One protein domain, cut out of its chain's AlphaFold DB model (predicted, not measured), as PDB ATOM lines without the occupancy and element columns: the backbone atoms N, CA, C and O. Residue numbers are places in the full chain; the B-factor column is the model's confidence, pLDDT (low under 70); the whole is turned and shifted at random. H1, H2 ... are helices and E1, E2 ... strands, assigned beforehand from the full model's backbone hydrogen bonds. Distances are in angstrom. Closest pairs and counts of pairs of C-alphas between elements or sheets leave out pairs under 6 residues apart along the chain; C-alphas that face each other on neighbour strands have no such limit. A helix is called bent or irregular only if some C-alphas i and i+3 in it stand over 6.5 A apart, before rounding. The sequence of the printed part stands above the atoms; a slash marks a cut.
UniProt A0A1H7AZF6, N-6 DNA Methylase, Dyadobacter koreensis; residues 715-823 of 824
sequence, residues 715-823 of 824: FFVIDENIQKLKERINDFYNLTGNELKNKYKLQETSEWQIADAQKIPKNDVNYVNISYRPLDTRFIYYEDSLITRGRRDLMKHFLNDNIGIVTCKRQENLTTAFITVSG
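What this domain is: This is residues 715 to 823 of the 824 residues of the protein "N-6 DNA Methylase" of Dyadobacter koreensis (UniProt A0A1H7AZF6). A two-stranded hairpin, E1 and E2, forms the middle of a loosely built, elongated model, and the longest helix, H1, packs on it chiefly along E2. The short helices H2 and H3 gather beside H1 at one end, H4 lies off to another side, and at the opposite end the unnamed stretch 799 to 823 runs out and folds back, its tip, residues 809 to 816, sticking out free. The printed part has 109 residues, with the order H1 H2 H3 E1 E2 H4 along the chain and an antiparallel sheet E1 - E2. The class is mixed, helices and strands, with 45 residues, under half, in named elements. The whole is only just loose, close to compact, with a radius of gyration of the C-alphas of 16.1 A and spans of 48 by 30 by 26 A.

Where its parts are: Find C-alpha 767 at (44.496, 24.840, -3.495); from there E1 runs 17.8 A to residue 773. E2, residues 776 to 781, spans 16.3 A. Go back to C-alpha 722 at (45.806, 17.565, -6.697), where H1 begins; it runs 18.1 A to residue 734. H2 holds residues 737 to 744, 10.4 A, and H3 residues 754 to 757, 5.1 A. H4, residues 792 to 798, spans 9.4 A and ends at C-alpha 798, (33.604, 28.489, 2.924); it is neither bent nor irregular, but only just: C-alphas 793 and 796 are 6.1 A apart.

How they stand to each other: Look first at the hairpin of E1 and E2, antiparallel at 143 degrees, where N 770 and O 778 are 2.8 A apart and N 780 and O 768 2.9 A, both within hydrogen-bond range. Residues 718 to 719 pair antiparallel with residues 779 to 780 of E2. The closest C-alphas of H1 and E2 are those of Ile 722 and Phe 779, 6.0 A. H1 and H2 are close but not clearly touching, with C-alphas of Phe 732 and Leu 740 closest at 6.8 A, at a shallow tilt of 23 degrees, opposite ways. H2 and H3 are also close but not clearly touching, with C-alphas of Gly 737 and Ile 754 closest at 6.1 A. H1 and H3 are near each other. H4 is apart from E1. In H1 and H2 every O i to N i+4 pair is within hydrogen-bond range; H4 has 1 of 3, beside 3 of 4 O i to N i+3 pairs, and H3 is too short for an i+4 pair.

The domain as a whole: The C-alphas of Thr 736 and Leu 814, the two farthest apart, are 48.9 A apart. The printed part has no cut, and no link between named elements is long. Look for low confidence at residues 810 to 823, under 70; the mean pLDDT of the printed part is 84.9.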
ATOM      1  N   PHE A 715      38.251  22.258 -16.580       94.06
ATOM      2  CA  PHE A 715      39.328  21.311 -16.886       94.06
ATOM      3  C   PHE A 715      40.718  21.816 -16.468       94.06
ATOM      4  O   PHE A 715      41.582  21.025 -16.105       94.06
ATOM      5  N   PHE A 716      40.953  23.126 -16.530       95.44
ATOM      6  CA  PHE A 716      42.248  23.703 -16.206       95.44
ATOM      7  C   PHE A 716      42.436  23.883 -14.699       95.44
ATOM      8  O   PHE A 716      43.464  23.468 -14.168       95.44
ATOM      9  N   VAL A 717      41.440  24.456 -14.016       95.25
ATOM     10  CA  VAL A 717      41.557  24.875 -12.606       95.25
ATOM     11  C   VAL A 717      40.949  23.901 -11.595       95.25
ATOM     12  O   VAL A 717      41.124  24.123 -10.403       95.25
ATOM     13  N   ILE A 718      40.269  22.837 -12.035       96.38
ATOM     14  CA  ILE A 718      39.651  21.804 -11.185       96.38
ATOM     15  C   ILE A 718      40.183  20.420 -11.587       96.38
ATOM     16  O   ILE A 718      40.272  20.108 -12.775       96.38
ATOM     17  N   ASP A 719      40.524  19.573 -10.613       96.81
ATOM     18  CA  ASP A 719      40.910  18.172 -10.840       96.81
ATOM     19  C   ASP A 719      40.541  17.276  -9.651       96.81
ATOM     20  O   ASP A 719      40.479  17.727  -8.510       96.81
ATOM     21  N   GLU A 720      40.354  15.986  -9.905       96.69
ATOM     22  CA  GLU A 720      40.231  14.970  -8.850       96.69
ATOM     23  C   GLU A 720      41.601  14.656  -8.219       96.69
ATOM     24  O   GLU A 720      41.694  14.241  -7.067       96.69
ATOM     25  N   ASN A 721      42.690  14.889  -8.958       96.38
ATOM     26  CA  ASN A 721      44.061  14.679  -8.523       96.38
ATOM     27  C   ASN A 721      44.790  16.016  -8.326       96.38
ATOM     28  O   ASN A 721      45.139  16.715  -9.283       96.38
ATOM     29  N   ILE A 722      45.111  16.328  -7.068       96.25
ATOM     30  CA  ILE A 722      45.806  17.565  -6.697       96.25
ATOM     31  C   ILE A 722      47.172  17.737  -7.382       96.25
ATOM     32  O   ILE A 722      47.570  18.868  -7.650       96.25
ATOM     33  N   GLN A 723      47.892  16.656  -7.699       97.25
ATOM     34  CA  GLN A 723      49.196  16.757  -8.365       97.25
ATOM     35  C   GLN A 723      49.041  17.183  -9.822       97.25
ATOM     36  O   GLN A 723      49.719  18.111 -10.252       97.25
ATOM     37  N   LYS A 724      48.072  16.611 -10.547       97.00
ATOM     38  CA  LYS A 724      47.754  17.041 -11.920       97.00
ATOM     39  C   LYS A 724      47.307  18.498 -11.970       97.00
ATOM     40  O   LYS A 724      47.675  19.231 -12.884       97.00
ATOM     41  N   LEU A 725      46.529  18.932 -10.978       97.25
ATOM     42  CA  LEU A 725      46.152  20.336 -10.853       97.25
ATOM     43  C   LEU A 725      47.385  21.219 -10.615       97.25
ATOM     44  O   LEU A 725      47.574  22.204 -11.324       97.25
ATOM     45  N   LYS A 726      48.257  20.849  -9.671       97.06
ATOM     46  CA  LYS A 726      49.510  21.571  -9.398       97.06
ATOM     47  C   LYS A 726      50.411  21.659 -10.627       97.06
ATOM     48  O   LYS A 726      50.984  22.716 -10.860       97.06
ATOM     49  N   GLU A 727      50.512  20.598 -11.423       96.44
ATOM     50  CA  GLU A 727      51.241  20.599 -12.697       96.44
ATOM     51  C   GLU A 727      50.670  21.638 -13.667       96.44
ATOM     52  O   GLU A 727      51.414  22.482 -14.162       96.44
ATOM     53  N   ARG A 728      49.346  21.653 -13.880       96.62
ATOM     54  CA  ARG A 728      48.701  22.639 -14.767       96.62
ATOM     55  C   ARG A 728      48.878  24.076 -14.290       96.62
ATOM     56  O   ARG A 728      49.120  24.963 -15.104       96.62
ATOM     57  N   ILE A 729      48.777  24.316 -12.985       96.94
ATOM     58  CA  ILE A 729      48.974  25.653 -12.413       96.94
ATOM     59  C   ILE A 729      50.451  26.059 -12.458       96.94
ATOM     60  O   ILE A 729      50.752  27.211 -12.742       96.94
ATOM     61  N   ASN A 730      51.392  25.138 -12.246       95.50
ATOM     62  CA  ASN A 730      52.815  25.427 -12.440       95.50
ATOM     63  C   ASN A 730      53.115  25.784 -13.897       95.50
ATOM     64  O   ASN A 730      53.792  26.776 -14.152       95.50
ATOM     65  N   ASP A 731      52.573  25.025 -14.848       96.12
ATOM     66  CA  ASP A 731      52.678  25.354 -16.267       96.12
ATOM     67  C   ASP A 731      52.098  26.737 -16.560       96.12
ATOM     68  O   ASP A 731      52.712  27.504 -17.296       96.12
ATOM     69  N   PHE A 732      50.955  27.088 -15.956       95.62
ATOM     70  CA  PHE A 732      50.346  28.408 -16.119       95.62
ATOM     71  C   PHE A 732      51.314  29.543 -15.797       95.62
ATOM     72  O   PHE A 732      51.308  30.545 -16.496       95.62
ATOM     73  N   TYR A 733      52.138  29.406 -14.760       94.38
ATOM     74  CA  TYR A 733      53.059  30.462 -14.335       94.38
ATOM     75  C   TYR A 733      54.438  30.400 -15.004       94.38
ATOM     76  O   TYR A 733      55.161  31.392 -14.969       94.38
ATOM     77  N   ASN A 734      54.797  29.270 -15.619       94.94
ATOM     78  CA  ASN A 734      56.129  29.050 -16.189       94.94
ATOM     79  C   ASN A 734      56.162  29.050 -17.725       94.94
ATOM     80  O   ASN A 734      57.228  29.254 -18.302       94.94
ATOM     81  N   LEU A 735      55.032  28.803 -18.391       94.88
ATOM     82  CA  LEU A 735      54.939  28.768 -19.851       94.88
ATOM     83  C   LEU A 735      54.460  30.102 -20.429       94.88
ATOM     84  O   LEU A 735      53.737  30.877 -19.794       94.88
ATOM     85  N   THR A 736      54.815  30.349 -21.686       92.38
ATOM     86  CA  THR A 736      54.307  31.497 -22.441       92.38
ATOM     87  C   THR A 736      52.834  31.309 -22.822       92.38
ATOM     88  O   THR A 736      52.324  30.191 -22.930       92.38
ATOM     89  N   GLY A 737      52.134  32.414 -23.102       89.44
ATOM     90  CA  GLY A 737      50.722  32.370 -23.498       89.44
ATOM     91  C   GLY A 737      50.444  31.478 -24.719       89.44
ATOM     92  O   GLY A 737      49.438  30.773 -24.742       89.44
ATOM     93  N   ASN A 738      51.345  31.441 -25.708       89.62
ATOM     94  CA  ASN A 738      51.190  30.590 -26.896       89.62
ATOM     95  C   ASN A 738      51.351  29.098 -26.573       89.62
ATOM     96  O   ASN A 738      50.587  28.273 -27.073       89.62
ATOM     97  N   GLU A 739      52.301  28.742 -25.709       92.38
ATOM     98  CA  GLU A 739      52.486  27.358 -25.259       92.38
ATOM     99  C   GLU A 739      51.274  26.869 -24.463       92.38
ATOM    100  O   GLU A 739      50.796  25.756 -24.686       92.38
ATOM    101  N   LEU A 740      50.712  27.722 -23.603       92.12
ATOM    102  CA  LEU A 740      49.497  27.424 -22.842       92.12
ATOM    103  C   LEU A 740      48.275  27.232 -23.745       92.12
ATOM    104  O   LEU A 740      47.516  26.275 -23.565       92.12
ATOM    105  N   LYS A 741      48.101  28.099 -24.750       91.31
ATOM    106  CA  LYS A 741      47.045  27.963 -25.766       91.31
ATOM    107  C   LYS A 741      47.176  26.647 -26.531       91.31
ATOM    108  O   LYS A 741      46.182  25.952 -26.706       91.31
ATOM    109  N   ASN A 742      48.387  26.256 -26.917       90.81
ATOM    110  CA  ASN A 742      48.609  25.018 -27.664       90.81
ATOM    111  C   ASN A 742      48.418  23.764 -26.800       90.81
ATOM    112  O   ASN A 742      47.755  22.818 -27.226       90.81
ATOM    113  N   LYS A 743      48.963  23.758 -25.579       93.81
ATOM    114  CA  LYS A 743      48.943  22.590 -24.687       93.81
ATOM    115  C   LYS A 743      47.565  22.343 -24.076       93.81
ATOM    116  O   LYS A 743      47.100  21.206 -24.051       93.81
ATOM    117  N   TYR A 744      46.907  23.401 -23.605       92.38
ATOM    118  CA  TYR A 744      45.668  23.306 -22.826       92.38
ATOM    119  C   TYR A 744      44.433  23.840 -23.548       92.38
ATOM    120  O   TYR A 744      43.333  23.755 -23.003       92.38
ATOM    121  N   LYS A 745      44.588  24.373 -24.768       90.44
ATOM    122  CA  LYS A 745      43.496  24.972 -25.554       90.44
ATOM    123  C   LYS A 745      42.767  26.086 -24.795       90.44
ATOM    124  O   LYS A 745      41.555  26.243 -24.930       90.44
ATOM    125  N   LEU A 746      43.504  26.848 -23.981       88.75
ATOM    126  CA  LEU A 746      42.952  27.994 -23.259       88.75
ATOM    127  C   LEU A 746      42.515  29.078 -24.247       88.75
ATOM    128  O   LEU A 746      43.261  29.437 -25.155       88.75
ATOM    129  N   GLN A 747      41.309  29.605 -24.048       85.25
ATOM    130  CA  GLN A 747      40.756  30.692 -24.850       85.25
ATOM    131  C   GLN A 747      40.755  31.988 -24.041       85.25
ATOM    132  O   GLN A 747      40.255  32.030 -22.915       85.25
ATOM    133  N   GLU A 748      41.330  33.036 -24.626       86.25
ATOM    134  CA  GLU A 748      41.264  34.395 -24.095       86.25
ATOM    135  C   GLU A 748      39.957  35.069 -24.510       86.25
ATOM    136  O   GLU A 748      39.375  34.752 -25.549       86.25
ATOM    137  N   THR A 749      39.487  36.003 -23.691       81.12
ATOM    138  CA  THR A 749      38.298  36.818 -23.961       81.12
ATOM    139  C   THR A 749      38.634  38.287 -23.743       81.12
ATOM    140  O   THR A 749      39.644  38.614 -23.123       81.12
ATOM    141  N   SER A 750      37.776  39.204 -24.187       77.56
ATOM    142  CA  SER A 750      37.942  40.634 -23.883       77.56
ATOM    143  C   SER A 750      38.028  40.928 -22.378       77.56
ATOM    144  O   SER A 750      38.591  41.940 -21.984       77.56
ATOM    145  N   GLU A 751      37.469  40.046 -21.544       78.12
ATOM    146  CA  GLU A 751      37.447  40.166 -20.083       78.12
ATOM    147  C   GLU A 751      38.570  39.371 -19.391       78.12
ATOM    148  O   GLU A 751      38.764  39.517 -18.186       78.12
ATOM    149  N   TRP A 752      39.297  38.508 -20.112       88.62
ATOM    150  CA  TRP A 752      40.341  37.664 -19.531       88.62
ATOM    151  C   TRP A 752      41.488  37.389 -20.502       88.62
ATOM    152  O   TRP A 752      41.300  36.774 -21.553       88.62
ATOM    153  N   GLN A 753      42.693  37.772 -20.091       89.94
ATOM    154  CA  GLN A 753      43.936  37.566 -20.828       89.94
ATOM    155  C   GLN A 753      44.917  36.774 -19.962       89.94
ATOM    156  O   GLN A 753      45.044  37.034 -18.761       89.94
ATOM    157  N   ILE A 754      45.640  35.827 -20.565       92.00
ATOM    158  CA  ILE A 754      46.622  34.986 -19.863       92.00
ATOM    159  C   ILE A 754      47.701  35.868 -19.240       92.00
ATOM    160  O   ILE A 754      48.018  35.710 -18.064       92.00
ATOM    161  N   ALA A 755      48.212  36.832 -20.009       91.50
ATOM    162  CA  ALA A 755      49.274  37.728 -19.567       91.50
ATOM    163  C   ALA A 755      48.878  38.547 -18.328       91.50
ATOM    164  O   ALA A 755      49.705  38.766 -17.448       91.50
ATOM    165  N   ASP A 756      47.618  38.977 -18.229       91.75
ATOM    166  CA  ASP A 756      47.129  39.705 -17.057       91.75
ATOM    167  C   ASP A 756      46.942  38.781 -15.856       91.75
ATOM    168  O   ASP A 756      47.325  39.129 -14.740       91.75
ATOM    169  N   ALA A 757      46.416  37.578 -16.081       90.62
ATOM    170  CA  ALA A 757      46.223  36.598 -15.021       90.62
ATOM    171  C   ALA A 757      47.549  36.071 -14.439       90.62
ATOM    172  O   ALA A 757      47.623  35.819 -13.234       90.62
ATOM    173  N   GLN A 758      48.604  35.972 -15.257       93.62
ATOM    174  CA  GLN A 758      49.962  35.597 -14.839       93.62
ATOM    175  C   GLN A 758      50.653  36.660 -13.967       93.62
ATOM    176  O   GLN A 758      51.594  36.325 -13.251       93.62
ATOM    177  N   LYS A 759      50.194  37.924 -13.971       93.12
ATOM    178  CA  LYS A 759      50.750  38.980 -13.096       93.12
ATOM    179  C   LYS A 759      50.470  38.722 -11.614       93.12
ATOM    180  O   LYS A 759      51.186  39.244 -10.764       93.12
ATOM    181  N   ILE A 760      49.422  37.960 -11.303       92.06
ATOM    182  CA  ILE A 760      49.066  37.618  -9.925       92.06
ATOM    183  C   ILE A 760      49.929  36.438  -9.477       92.06
ATOM    184  O   ILE A 760      49.805  35.366 -10.066       92.06
ATOM    185  N   PRO A 761      50.779  36.589  -8.448       89.75
ATOM    186  CA  PRO A 761      51.714  35.545  -8.058       89.75
ATOM    187  C   PRO A 761      50.983  34.279  -7.610       89.75
ATOM    188  O   PRO A 761      49.931  34.333  -6.970       89.75
ATOM    189  N   LYS A 762      51.580  33.128  -7.924       92.12
ATOM    190  CA  LYS A 762      51.096  31.832  -7.456       92.12
ATOM    191  C   LYS A 762      51.069  31.803  -5.924       92.12
ATOM    192  O   LYS A 762      52.055  32.167  -5.286       92.12
ATOM    193  N   ASN A 763      49.982  31.301  -5.346       90.88
ATOM    194  CA  ASN A 763      49.852  31.124  -3.905       90.88
ATOM    195  C   ASN A 763      49.342  29.719  -3.574       90.88
ATOM    196  O   ASN A 763      48.251  29.327  -3.983       90.88
ATOM    197  N   ASP A 764      50.126  28.952  -2.818       87.75
ATOM    198  CA  ASP A 764      49.793  27.562  -2.502       87.75
ATOM    199  C   ASP A 764      48.603  27.426  -1.533       87.75
ATOM    200  O   ASP A 764      48.018  26.348  -1.449       87.75
ATOM    201  N   VAL A 765      48.171  28.501  -0.861       87.06
ATOM    202  CA  VAL A 765      46.937  28.476  -0.043       87.06
ATOM    203  C   VAL A 765      45.660  28.416  -0.890       87.06
ATOM    204  O   VAL A 765      44.590  28.132  -0.362       87.06
ATOM    205  N   ASN A 766      45.755  28.665  -2.200       90.75
ATOM    206  CA  ASN A 766      44.601  28.679  -3.098       90.75
ATOM    207  C   ASN A 766      44.166  27.271  -3.543       90.75
ATOM    208  O   ASN A 766      43.127  27.141  -4.186       90.75
ATOM    209  N   TYR A 767      44.934  26.216  -3.242       93.56
ATOM    210  CA  TYR A 767      44.496  24.840  -3.495       93.56
ATOM    211  C   TYR A 767      43.516  24.409  -2.405       93.56
ATOM    212  O   TYR A 767      43.921  24.132  -1.279       93.56
ATOM    213  N   VAL A 768      42.235  24.336  -2.752       91.06
ATOM    214  CA  VAL A 768      41.154  24.023  -1.809       91.06
ATOM    215  C   VAL A 768      40.237  22.935  -2.357       91.06
ATOM    216  O   VAL A 768      40.234  22.651  -3.559       91.06
ATOM    217  N   ASN A 769      39.455  22.319  -1.472       89.31
ATOM    218  CA  ASN A 769      38.402  21.390  -1.863       89.31
ATOM    219  C   ASN A 769      37.165  22.152  -2.344       89.31
ATOM    220  O   ASN A 769      36.835  23.231  -1.853       89.31
ATOM    221  N   ILE A 770      36.457  21.573  -3.307       88.62
ATOM    222  CA  ILE A 770      35.168  22.070  -3.776       88.62
ATOM    223  C   ILE A 770      34.202  20.918  -4.027       88.62
ATOM    224  O   ILE A 770      34.556  19.908  -4.633       88.62
ATOM    225  N   SER A 771      32.944  21.109  -3.632       87.31
ATOM    226  CA  SER A 771      31.829  20.267  -4.073       87.31
ATOM    227  C   SER A 771      31.486  20.595  -5.533       87.31
ATOM    228  O   SER A 771      30.677  21.485  -5.802       87.31
ATOM    229  N   TYR A 772      32.114  19.903  -6.488       88.88
ATOM    230  CA  TYR A 772      31.953  20.157  -7.927       88.88
ATOM    231  C   TYR A 772      30.578  19.716  -8.444       88.88
ATOM    232  O   TYR A 772      29.933  20.420  -9.228       88.88
ATOM    233  N   ARG A 773      30.104  18.557  -7.979       85.56
ATOM    234  CA  ARG A 773      28.750  18.018  -8.202       85.56
ATOM    235  C   ARG A 773      28.225  17.432  -6.886       85.56
ATOM    236  O   ARG A 773      29.012  17.264  -5.956       85.56
ATOM    237  N   PRO A 774      26.918  17.132  -6.761       81.56
ATOM    238  CA  PRO A 774      26.411  16.458  -5.571       81.56
ATOM    239  C   PRO A 774      27.203  15.174  -5.303       81.56
ATOM    240  O   PRO A 774      27.240  14.298  -6.164       81.56
ATOM    241  N   LEU A 775      27.818  15.087  -4.118       83.50
ATOM    242  CA  LEU A 775      28.655  13.960  -3.679       83.50
ATOM    243  C   LEU A 775      29.957  13.758  -4.491       83.50
ATOM    244  O   LEU A 775      30.535  12.676  -4.456       83.50
ATOM    245  N   ASP A 776      30.427  14.789  -5.200       87.75
ATOM    246  CA  ASP A 776      31.683  14.798  -5.965       87.75
ATOM    247  C   ASP A 776      32.566  15.956  -5.478       87.75
ATOM    248  O   ASP A 776      32.367  17.118  -5.860       87.75
ATOM    249  N   THR A 777      33.519  15.627  -4.606       89.88
ATOM    250  CA  THR A 777      34.516  16.572  -4.093       89.88
ATOM    251  C   THR A 777      35.774  16.512  -4.947       89.88
ATOM    252  O   THR A 777      36.352  15.445  -5.150       89.88
ATOM    253  N   ARG A 778      36.224  17.676  -5.416       94.38
ATOM    254  CA  ARG A 778      37.428  17.841  -6.240       94.38
ATOM    255  C   ARG A 778      38.334  18.915  -5.659       94.38
ATOM    256  O   ARG A 778      37.909  19.698  -4.814       94.38
ATOM    257  N   PHE A 779      39.558  18.995  -6.161       95.06
ATOM    258  CA  PHE A 779      40.470  20.096  -5.877       95.06
ATOM    259  C   PHE A 779      40.268  21.219  -6.889       95.06
ATOM    260  O   PHE A 779      40.122  20.961  -8.084       95.06
ATOM    261  N   ILE A 780      40.312  22.465  -6.425       94.88
ATOM    262  CA  ILE A 780      40.337  23.665  -7.260       94.88
ATOM    263  C   ILE A 780      41.515  24.554  -6.866       94.88
ATOM    264  O   ILE A 780      41.861  24.652  -5.691       94.88
ATOM    265  N   TYR A 781      42.116  25.228  -7.847       95.75
ATOM    266  CA  TYR A 781      42.992  26.367  -7.587       95.75
ATOM    267  C   TYR A 781      42.155  27.649  -7.610       95.75
ATOM    268  O   TYR A 781      41.822  28.183  -8.672       95.75
ATOM    269  N   TYR A 782      41.742  28.091  -6.427       93.12
ATOM    270  CA  TYR A 782      40.777  29.163  -6.232       93.12
ATOM    271  C   TYR A 782      41.445  30.545  -6.265       93.12
ATOM    272  O   TYR A 782      41.736  31.145  -5.235       93.12
ATOM    273  N   GLU A 783      41.684  31.048  -7.477       92.06
ATOM    274  CA  GLU A 783      42.222  32.390  -7.719       92.06
ATOM    275  C   GLU A 783      41.308  33.187  -8.660       92.06
ATOM    276  O   GLU A 783      40.901  32.694  -9.714       92.06
ATOM    277  N   ASP A 784      41.004  34.439  -8.305       89.06
ATOM    278  CA  ASP A 784      40.047  35.278  -9.043       89.06
ATOM    279  C   ASP A 784      40.592  35.661 -10.421       89.06
ATOM    280  O   ASP A 784      39.828  35.851 -11.364       89.06
ATOM    281  N   SER A 785      41.919  35.709 -10.576       89.75
ATOM    282  CA  SER A 785      42.542  35.919 -11.883       89.75
ATOM    283  C   SER A 785      42.351  34.737 -12.830       89.75
ATOM    284  O   SER A 785      42.474  34.907 -14.037       89.75
ATOM    285  N   LEU A 786      42.029  33.543 -12.326       90.25
ATOM    286  CA  LEU A 786      41.832  32.329 -13.122       90.25
ATOM    287  C   LEU A 786      40.366  31.884 -13.195       90.25
ATOM    288  O   LEU A 786      40.026  31.083 -14.069       90.25
ATOM    289  N   ILE A 787      39.494  32.430 -12.345       89.81
ATOM    290  CA  ILE A 787      38.074  32.084 -12.236       89.81
ATOM    291  C   ILE A 787      37.219  33.306 -12.578       89.81
ATOM    292  O   ILE A 787      37.276  34.323 -11.902       89.81
ATOM    293  N   THR A 788      36.336  33.192 -13.572       85.50
ATOM    294  CA  THR A 788      35.492  34.321 -14.015       85.50
ATOM    295  C   THR A 788      34.538  34.841 -12.934       85.50
ATOM    296  O   THR A 788      34.232  36.030 -12.883       85.50
ATOM    297  N   ARG A 789      33.998  33.964 -12.081       85.81
ATOM    298  CA  ARG A 789      33.103  34.339 -10.975       85.81
ATOM    299  C   ARG A 789      33.510  33.619  -9.695       85.81
ATOM    300  O   ARG A 789      32.922  32.590  -9.370       85.81
ATOM    301  N   GLY A 790      34.474  34.185  -8.969       86.31
ATOM    302  CA  GLY A 790      34.923  33.665  -7.671       86.31
ATOM    303  C   GLY A 790      33.859  33.763  -6.572       86.31
ATOM    304  O   GLY A 790      33.713  32.850  -5.777       86.31
ATOM    305  N   ARG A 791      33.026  34.817  -6.564       89.44
ATOM    306  CA  ARG A 791      32.024  35.058  -5.495       89.44
ATOM    307  C   ARG A 791      32.658  35.159  -4.099       89.44
ATOM    308  O   ARG A 791      32.050  34.720  -3.125       89.44
ATOM    309  N   ARG A 792      33.847  35.774  -3.992       86.69
ATOM    310  CA  ARG A 792      34.608  35.886  -2.732       86.69
ATOM    311  C   ARG A 792      33.803  36.427  -1.556       86.69
ATOM    312  O   ARG A 792      34.016  35.944  -0.452       86.69
ATOM    313  N   ASP A 793      32.858  37.337  -1.779       87.31
ATOM    314  CA  ASP A 793      32.002  37.852  -0.703       87.31
ATOM    315  C   ASP A 793      31.266  36.749   0.060       87.31
ATOM    316  O   ASP A 793      31.196  36.821   1.281       87.31
ATOM    317  N   LEU A 794      30.796  35.712  -0.642       88.12
ATOM    318  CA  LEU A 794      30.182  34.532  -0.034       88.12
ATOM    319  C   LEU A 794      31.230  33.446   0.245       88.12
ATOM    320  O   LEU A 794      31.300  32.910   1.347       88.12
ATOM    321  N   MET A 795      32.065  33.128  -0.746       86.88
ATOM    322  CA  MET A 795      32.970  31.976  -0.697       86.88
ATOM    323  C   MET A 795      34.078  32.107   0.347       86.88
ATOM    324  O   MET A 795      34.550  31.085   0.830       86.88
ATOM    325  N   LYS A 796      34.451  33.322   0.777       86.69
ATOM    326  CA  LYS A 796      35.400  33.517   1.890       86.69
ATOM    327  C   LYS A 796      34.955  32.820   3.177       86.69
ATOM    328  O   LYS A 796      35.793  32.406   3.969       86.69
ATOM    329  N   HIS A 797      33.644  32.671   3.371       85.81
ATOM    330  CA  HIS A 797      33.073  31.980   4.522       85.81
ATOM    331  C   HIS A 797      33.207  30.457   4.419       85.81
ATOM    332  O   HIS A 797      33.137  29.800   5.447       85.81
ATOM    333  N   PHE A 798      33.427  29.917   3.216       83.94
ATOM    334  CA  PHE A 798      33.604  28.489   2.924       83.94
ATOM    335  C   PHE A 798      35.072  28.081   2.739       83.94
ATOM    336  O   PHE A 798      35.359  26.911   2.525       83.94
ATOM    337  N   LEU A 799      36.013  29.029   2.819       81.12
ATOM    338  CA  LEU A 799      37.446  28.710   2.892       81.12
ATOM    339  C   LEU A 799      37.840  28.125   4.261       81.12
ATOM    340  O   LEU A 799      38.918  27.560   4.394       81.12
ATOM    341  N   ASN A 800      36.958  28.247   5.255       78.25
ATOM    342  CA  ASN A 800      37.027  27.576   6.549       78.25
ATOM    343  C   ASN A 800      35.824  26.631   6.688       78.25
ATOM    344  O   ASN A 800      34.863  26.748   5.922       78.25
ATOM    345  N   ASP A 801      35.850  25.755   7.692       79.69
ATOM    346  CA  ASP A 801      34.744  24.847   8.002       79.69
ATOM    347  C   ASP A 801      33.439  25.628   8.187       79.69
ATOM    348  O   ASP A 801      33.298  26.469   9.078       79.69
ATOM    349  N   ASN A 802      32.480  25.373   7.302       83.62
ATOM    350  CA  ASN A 802      31.186  26.037   7.301       83.62
ATOM    351  C   ASN A 802      30.124  25.121   6.696       83.62
ATOM    352  O   ASN A 802      30.447  24.066   6.169       83.62
ATOM    353  N   ILE A 803      28.855  25.507   6.781       83.25
ATOM    354  CA  ILE A 803      27.728  24.757   6.232       83.25
ATOM    355  C   ILE A 803      26.940  25.672   5.301       83.25
ATOM    356  O   ILE A 803      26.481  26.745   5.686       83.25
ATOM    357  N   GLY A 804      26.761  25.219   4.064       82.12
ATOM    358  CA  GLY A 804      25.960  25.898   3.052       82.12
ATOM    359  C   GLY A 804      24.741  25.073   2.680       82.12
ATOM    360  O   GLY A 804      24.798  23.850   2.698       82.12
ATOM    361  N   ILE A 805      23.650  25.743   2.308       82.50
ATOM    362  CA  ILE A 805      22.498  25.104   1.669       82.50
ATOM    363  C   ILE A 805      22.591  25.390   0.174       82.50
ATOM    364  O   ILE A 805      22.365  26.515  -0.274       82.50
ATOM    365  N   VAL A 806      22.917  24.365  -0.609       80.25
ATOM    366  CA  VAL A 806      22.902  24.455  -2.072       80.25
ATOM    367  C   VAL A 806      21.513  24.076  -2.569       80.25
ATOM    368  O   VAL A 806      20.966  23.056  -2.168       80.25
ATOM    369  N   THR A 807      20.928  24.897  -3.440       78.12
ATOM    370  CA  THR A 807      19.641  24.602  -4.085       78.12
ATOM    371  C   THR A 807      19.692  24.968  -5.564       78.12
ATOM    372  O   THR A 807      20.478  25.816  -5.998       78.12
ATOM    373  N   CYS A 808      18.844  24.333  -6.372       75.38
ATOM    374  CA  CYS A 808      18.623  24.795  -7.735       75.38
ATOM    375  C   CYS A 808      17.846  26.114  -7.699       75.38
ATOM    376  O   CYS A 808      16.822  26.216  -7.034       75.38
ATOM    377  N   LYS A 809      18.270  27.101  -8.497       71.81
ATOM    378  CA  LYS A 809      17.570  28.393  -8.609       71.81
ATOM    379  C   LYS A 809      16.099  28.246  -9.040       71.81
ATOM    380  O   LYS A 809      15.274  29.089  -8.710       71.81
ATOM    381  N   ARG A 810      15.794  27.204  -9.818       69.50
ATOM    382  CA  ARG A 810      14.447  26.793 -10.228       69.50
ATOM    383  C   ARG A 810      14.456  25.278 -10.429       69.50
ATOM    384  O   ARG A 810      15.403  24.764 -11.020       69.50
ATOM    385  N   GLN A 811      13.423  24.587  -9.960       63.94
ATOM    386  CA  GLN A 811      13.178  23.178 -10.270       63.94
ATOM    387  C   GLN A 811      11.902  23.074 -11.105       63.94
ATOM    388  O   GLN A 811      10.910  23.727 -10.791       63.94
ATOM    389  N   GLU A 812      11.948  22.300 -12.189       52.97
ATOM    390  CA  GLU A 812      10.753  21.973 -12.982       52.97
ATOM    391  C   GLU A 812      10.072  20.689 -12.470       52.97
ATOM    392  O   GLU A 812       8.860  20.574 -12.596       52.97
ATOM    393  N   ASN A 813      10.818  19.798 -11.795       50.72
ATOM    394  CA  ASN A 813      10.310  18.574 -11.167       50.72
ATOM    395  C   ASN A 813      10.639  18.549  -9.663       50.72
ATOM    396  O   ASN A 813      11.789  18.743  -9.268       50.72
ATOM    397  N   LEU A 814       9.623  18.278  -8.839       48.16
ATOM    398  CA  LEU A 814       9.652  18.282  -7.363       48.16
ATOM    399  C   LEU A 814      10.341  17.061  -6.725       48.16
ATOM    400  O   LEU A 814      10.410  16.963  -5.505       48.16
ATOM    401  N   THR A 815      10.826  16.105  -7.518       41.84
ATOM    402  CA  THR A 815      11.198  14.775  -7.010       41.84
ATOM    403  C   THR A 815      12.488  14.741  -6.194       41.84
ATOM    404  O   THR A 815      12.672  13.816  -5.412       41.84
ATOM    405  N   THR A 816      13.377  15.729  -6.329       45.44
ATOM    406  CA  THR A 816      14.649  15.757  -5.587       45.44
ATOM    407  C   THR A 816      15.147  17.183  -5.391       45.44
ATOM    408  O   THR A 816      15.625  17.812  -6.336       45.44
ATOM    409  N   ALA A 817      15.105  17.684  -4.158       48.69
ATOM    410  CA  ALA A 817      15.915  18.819  -3.728       48.69
ATOM    411  C   ALA A 817      17.211  18.274  -3.115       48.69
ATOM    412  O   ALA A 817      17.194  17.682  -2.039       48.69
ATOM    413  N   PHE A 818      18.340  18.445  -3.806       52.72
ATOM    414  CA  PHE A 818      19.644  18.158  -3.213       52.72
ATOM    415  C   PHE A 818      20.025  19.325  -2.314       52.72
ATOM    416  O   PHE A 818      20.618  20.290  -2.783       52.72
ATOM    417  N   ILE A 819      19.664  19.237  -1.038       53.62
ATOM    418  CA  ILE A 819      20.258  20.082  -0.007       53.62
ATOM    419  C   ILE A 819      21.552  19.392   0.410       53.62
ATOM    420  O   ILE A 819      21.537  18.420   1.160       53.62
ATOM    421  N   THR A 820      22.677  19.853  -0.127       53.19
ATOM    422  CA  THR A 820      23.993  19.383   0.311       53.19
ATOM    423  C   THR A 820      24.531  20.339   1.356       53.19
ATOM    424  O   THR A 820      24.662  21.527   1.070       53.19
ATOM    425  N   VAL A 821      24.878  19.811   2.526       53.19
ATOM    426  CA  VAL A 821      25.720  20.502   3.500       53.19
ATOM    427  C   VAL A 821      27.163  20.348   3.029       53.19
ATOM    428  O   VAL A 821      27.727  19.261   3.122       53.19
ATOM    429  N   SER A 822      27.740  21.400   2.451       52.34
ATOM    430  CA  SER A 822      29.169  21.419   2.124       52.34
ATOM    431  C   SER A 822      29.953  21.925   3.332       52.34
ATOM    432  O   SER A 822      29.846  23.114   3.631       52.34
ATOM    433  N   GLY A 823      30.695  21.036   3.995       52.09
ATOM    434  CA  GLY A 823      31.793  21.365   4.914       52.09
ATOM    435  C   GLY A 823      33.140  21.077   4.254       52.09
ATOM    436  O   GLY A 823      33.181  20.308   3.290       52.09
TER     437      GLY A 823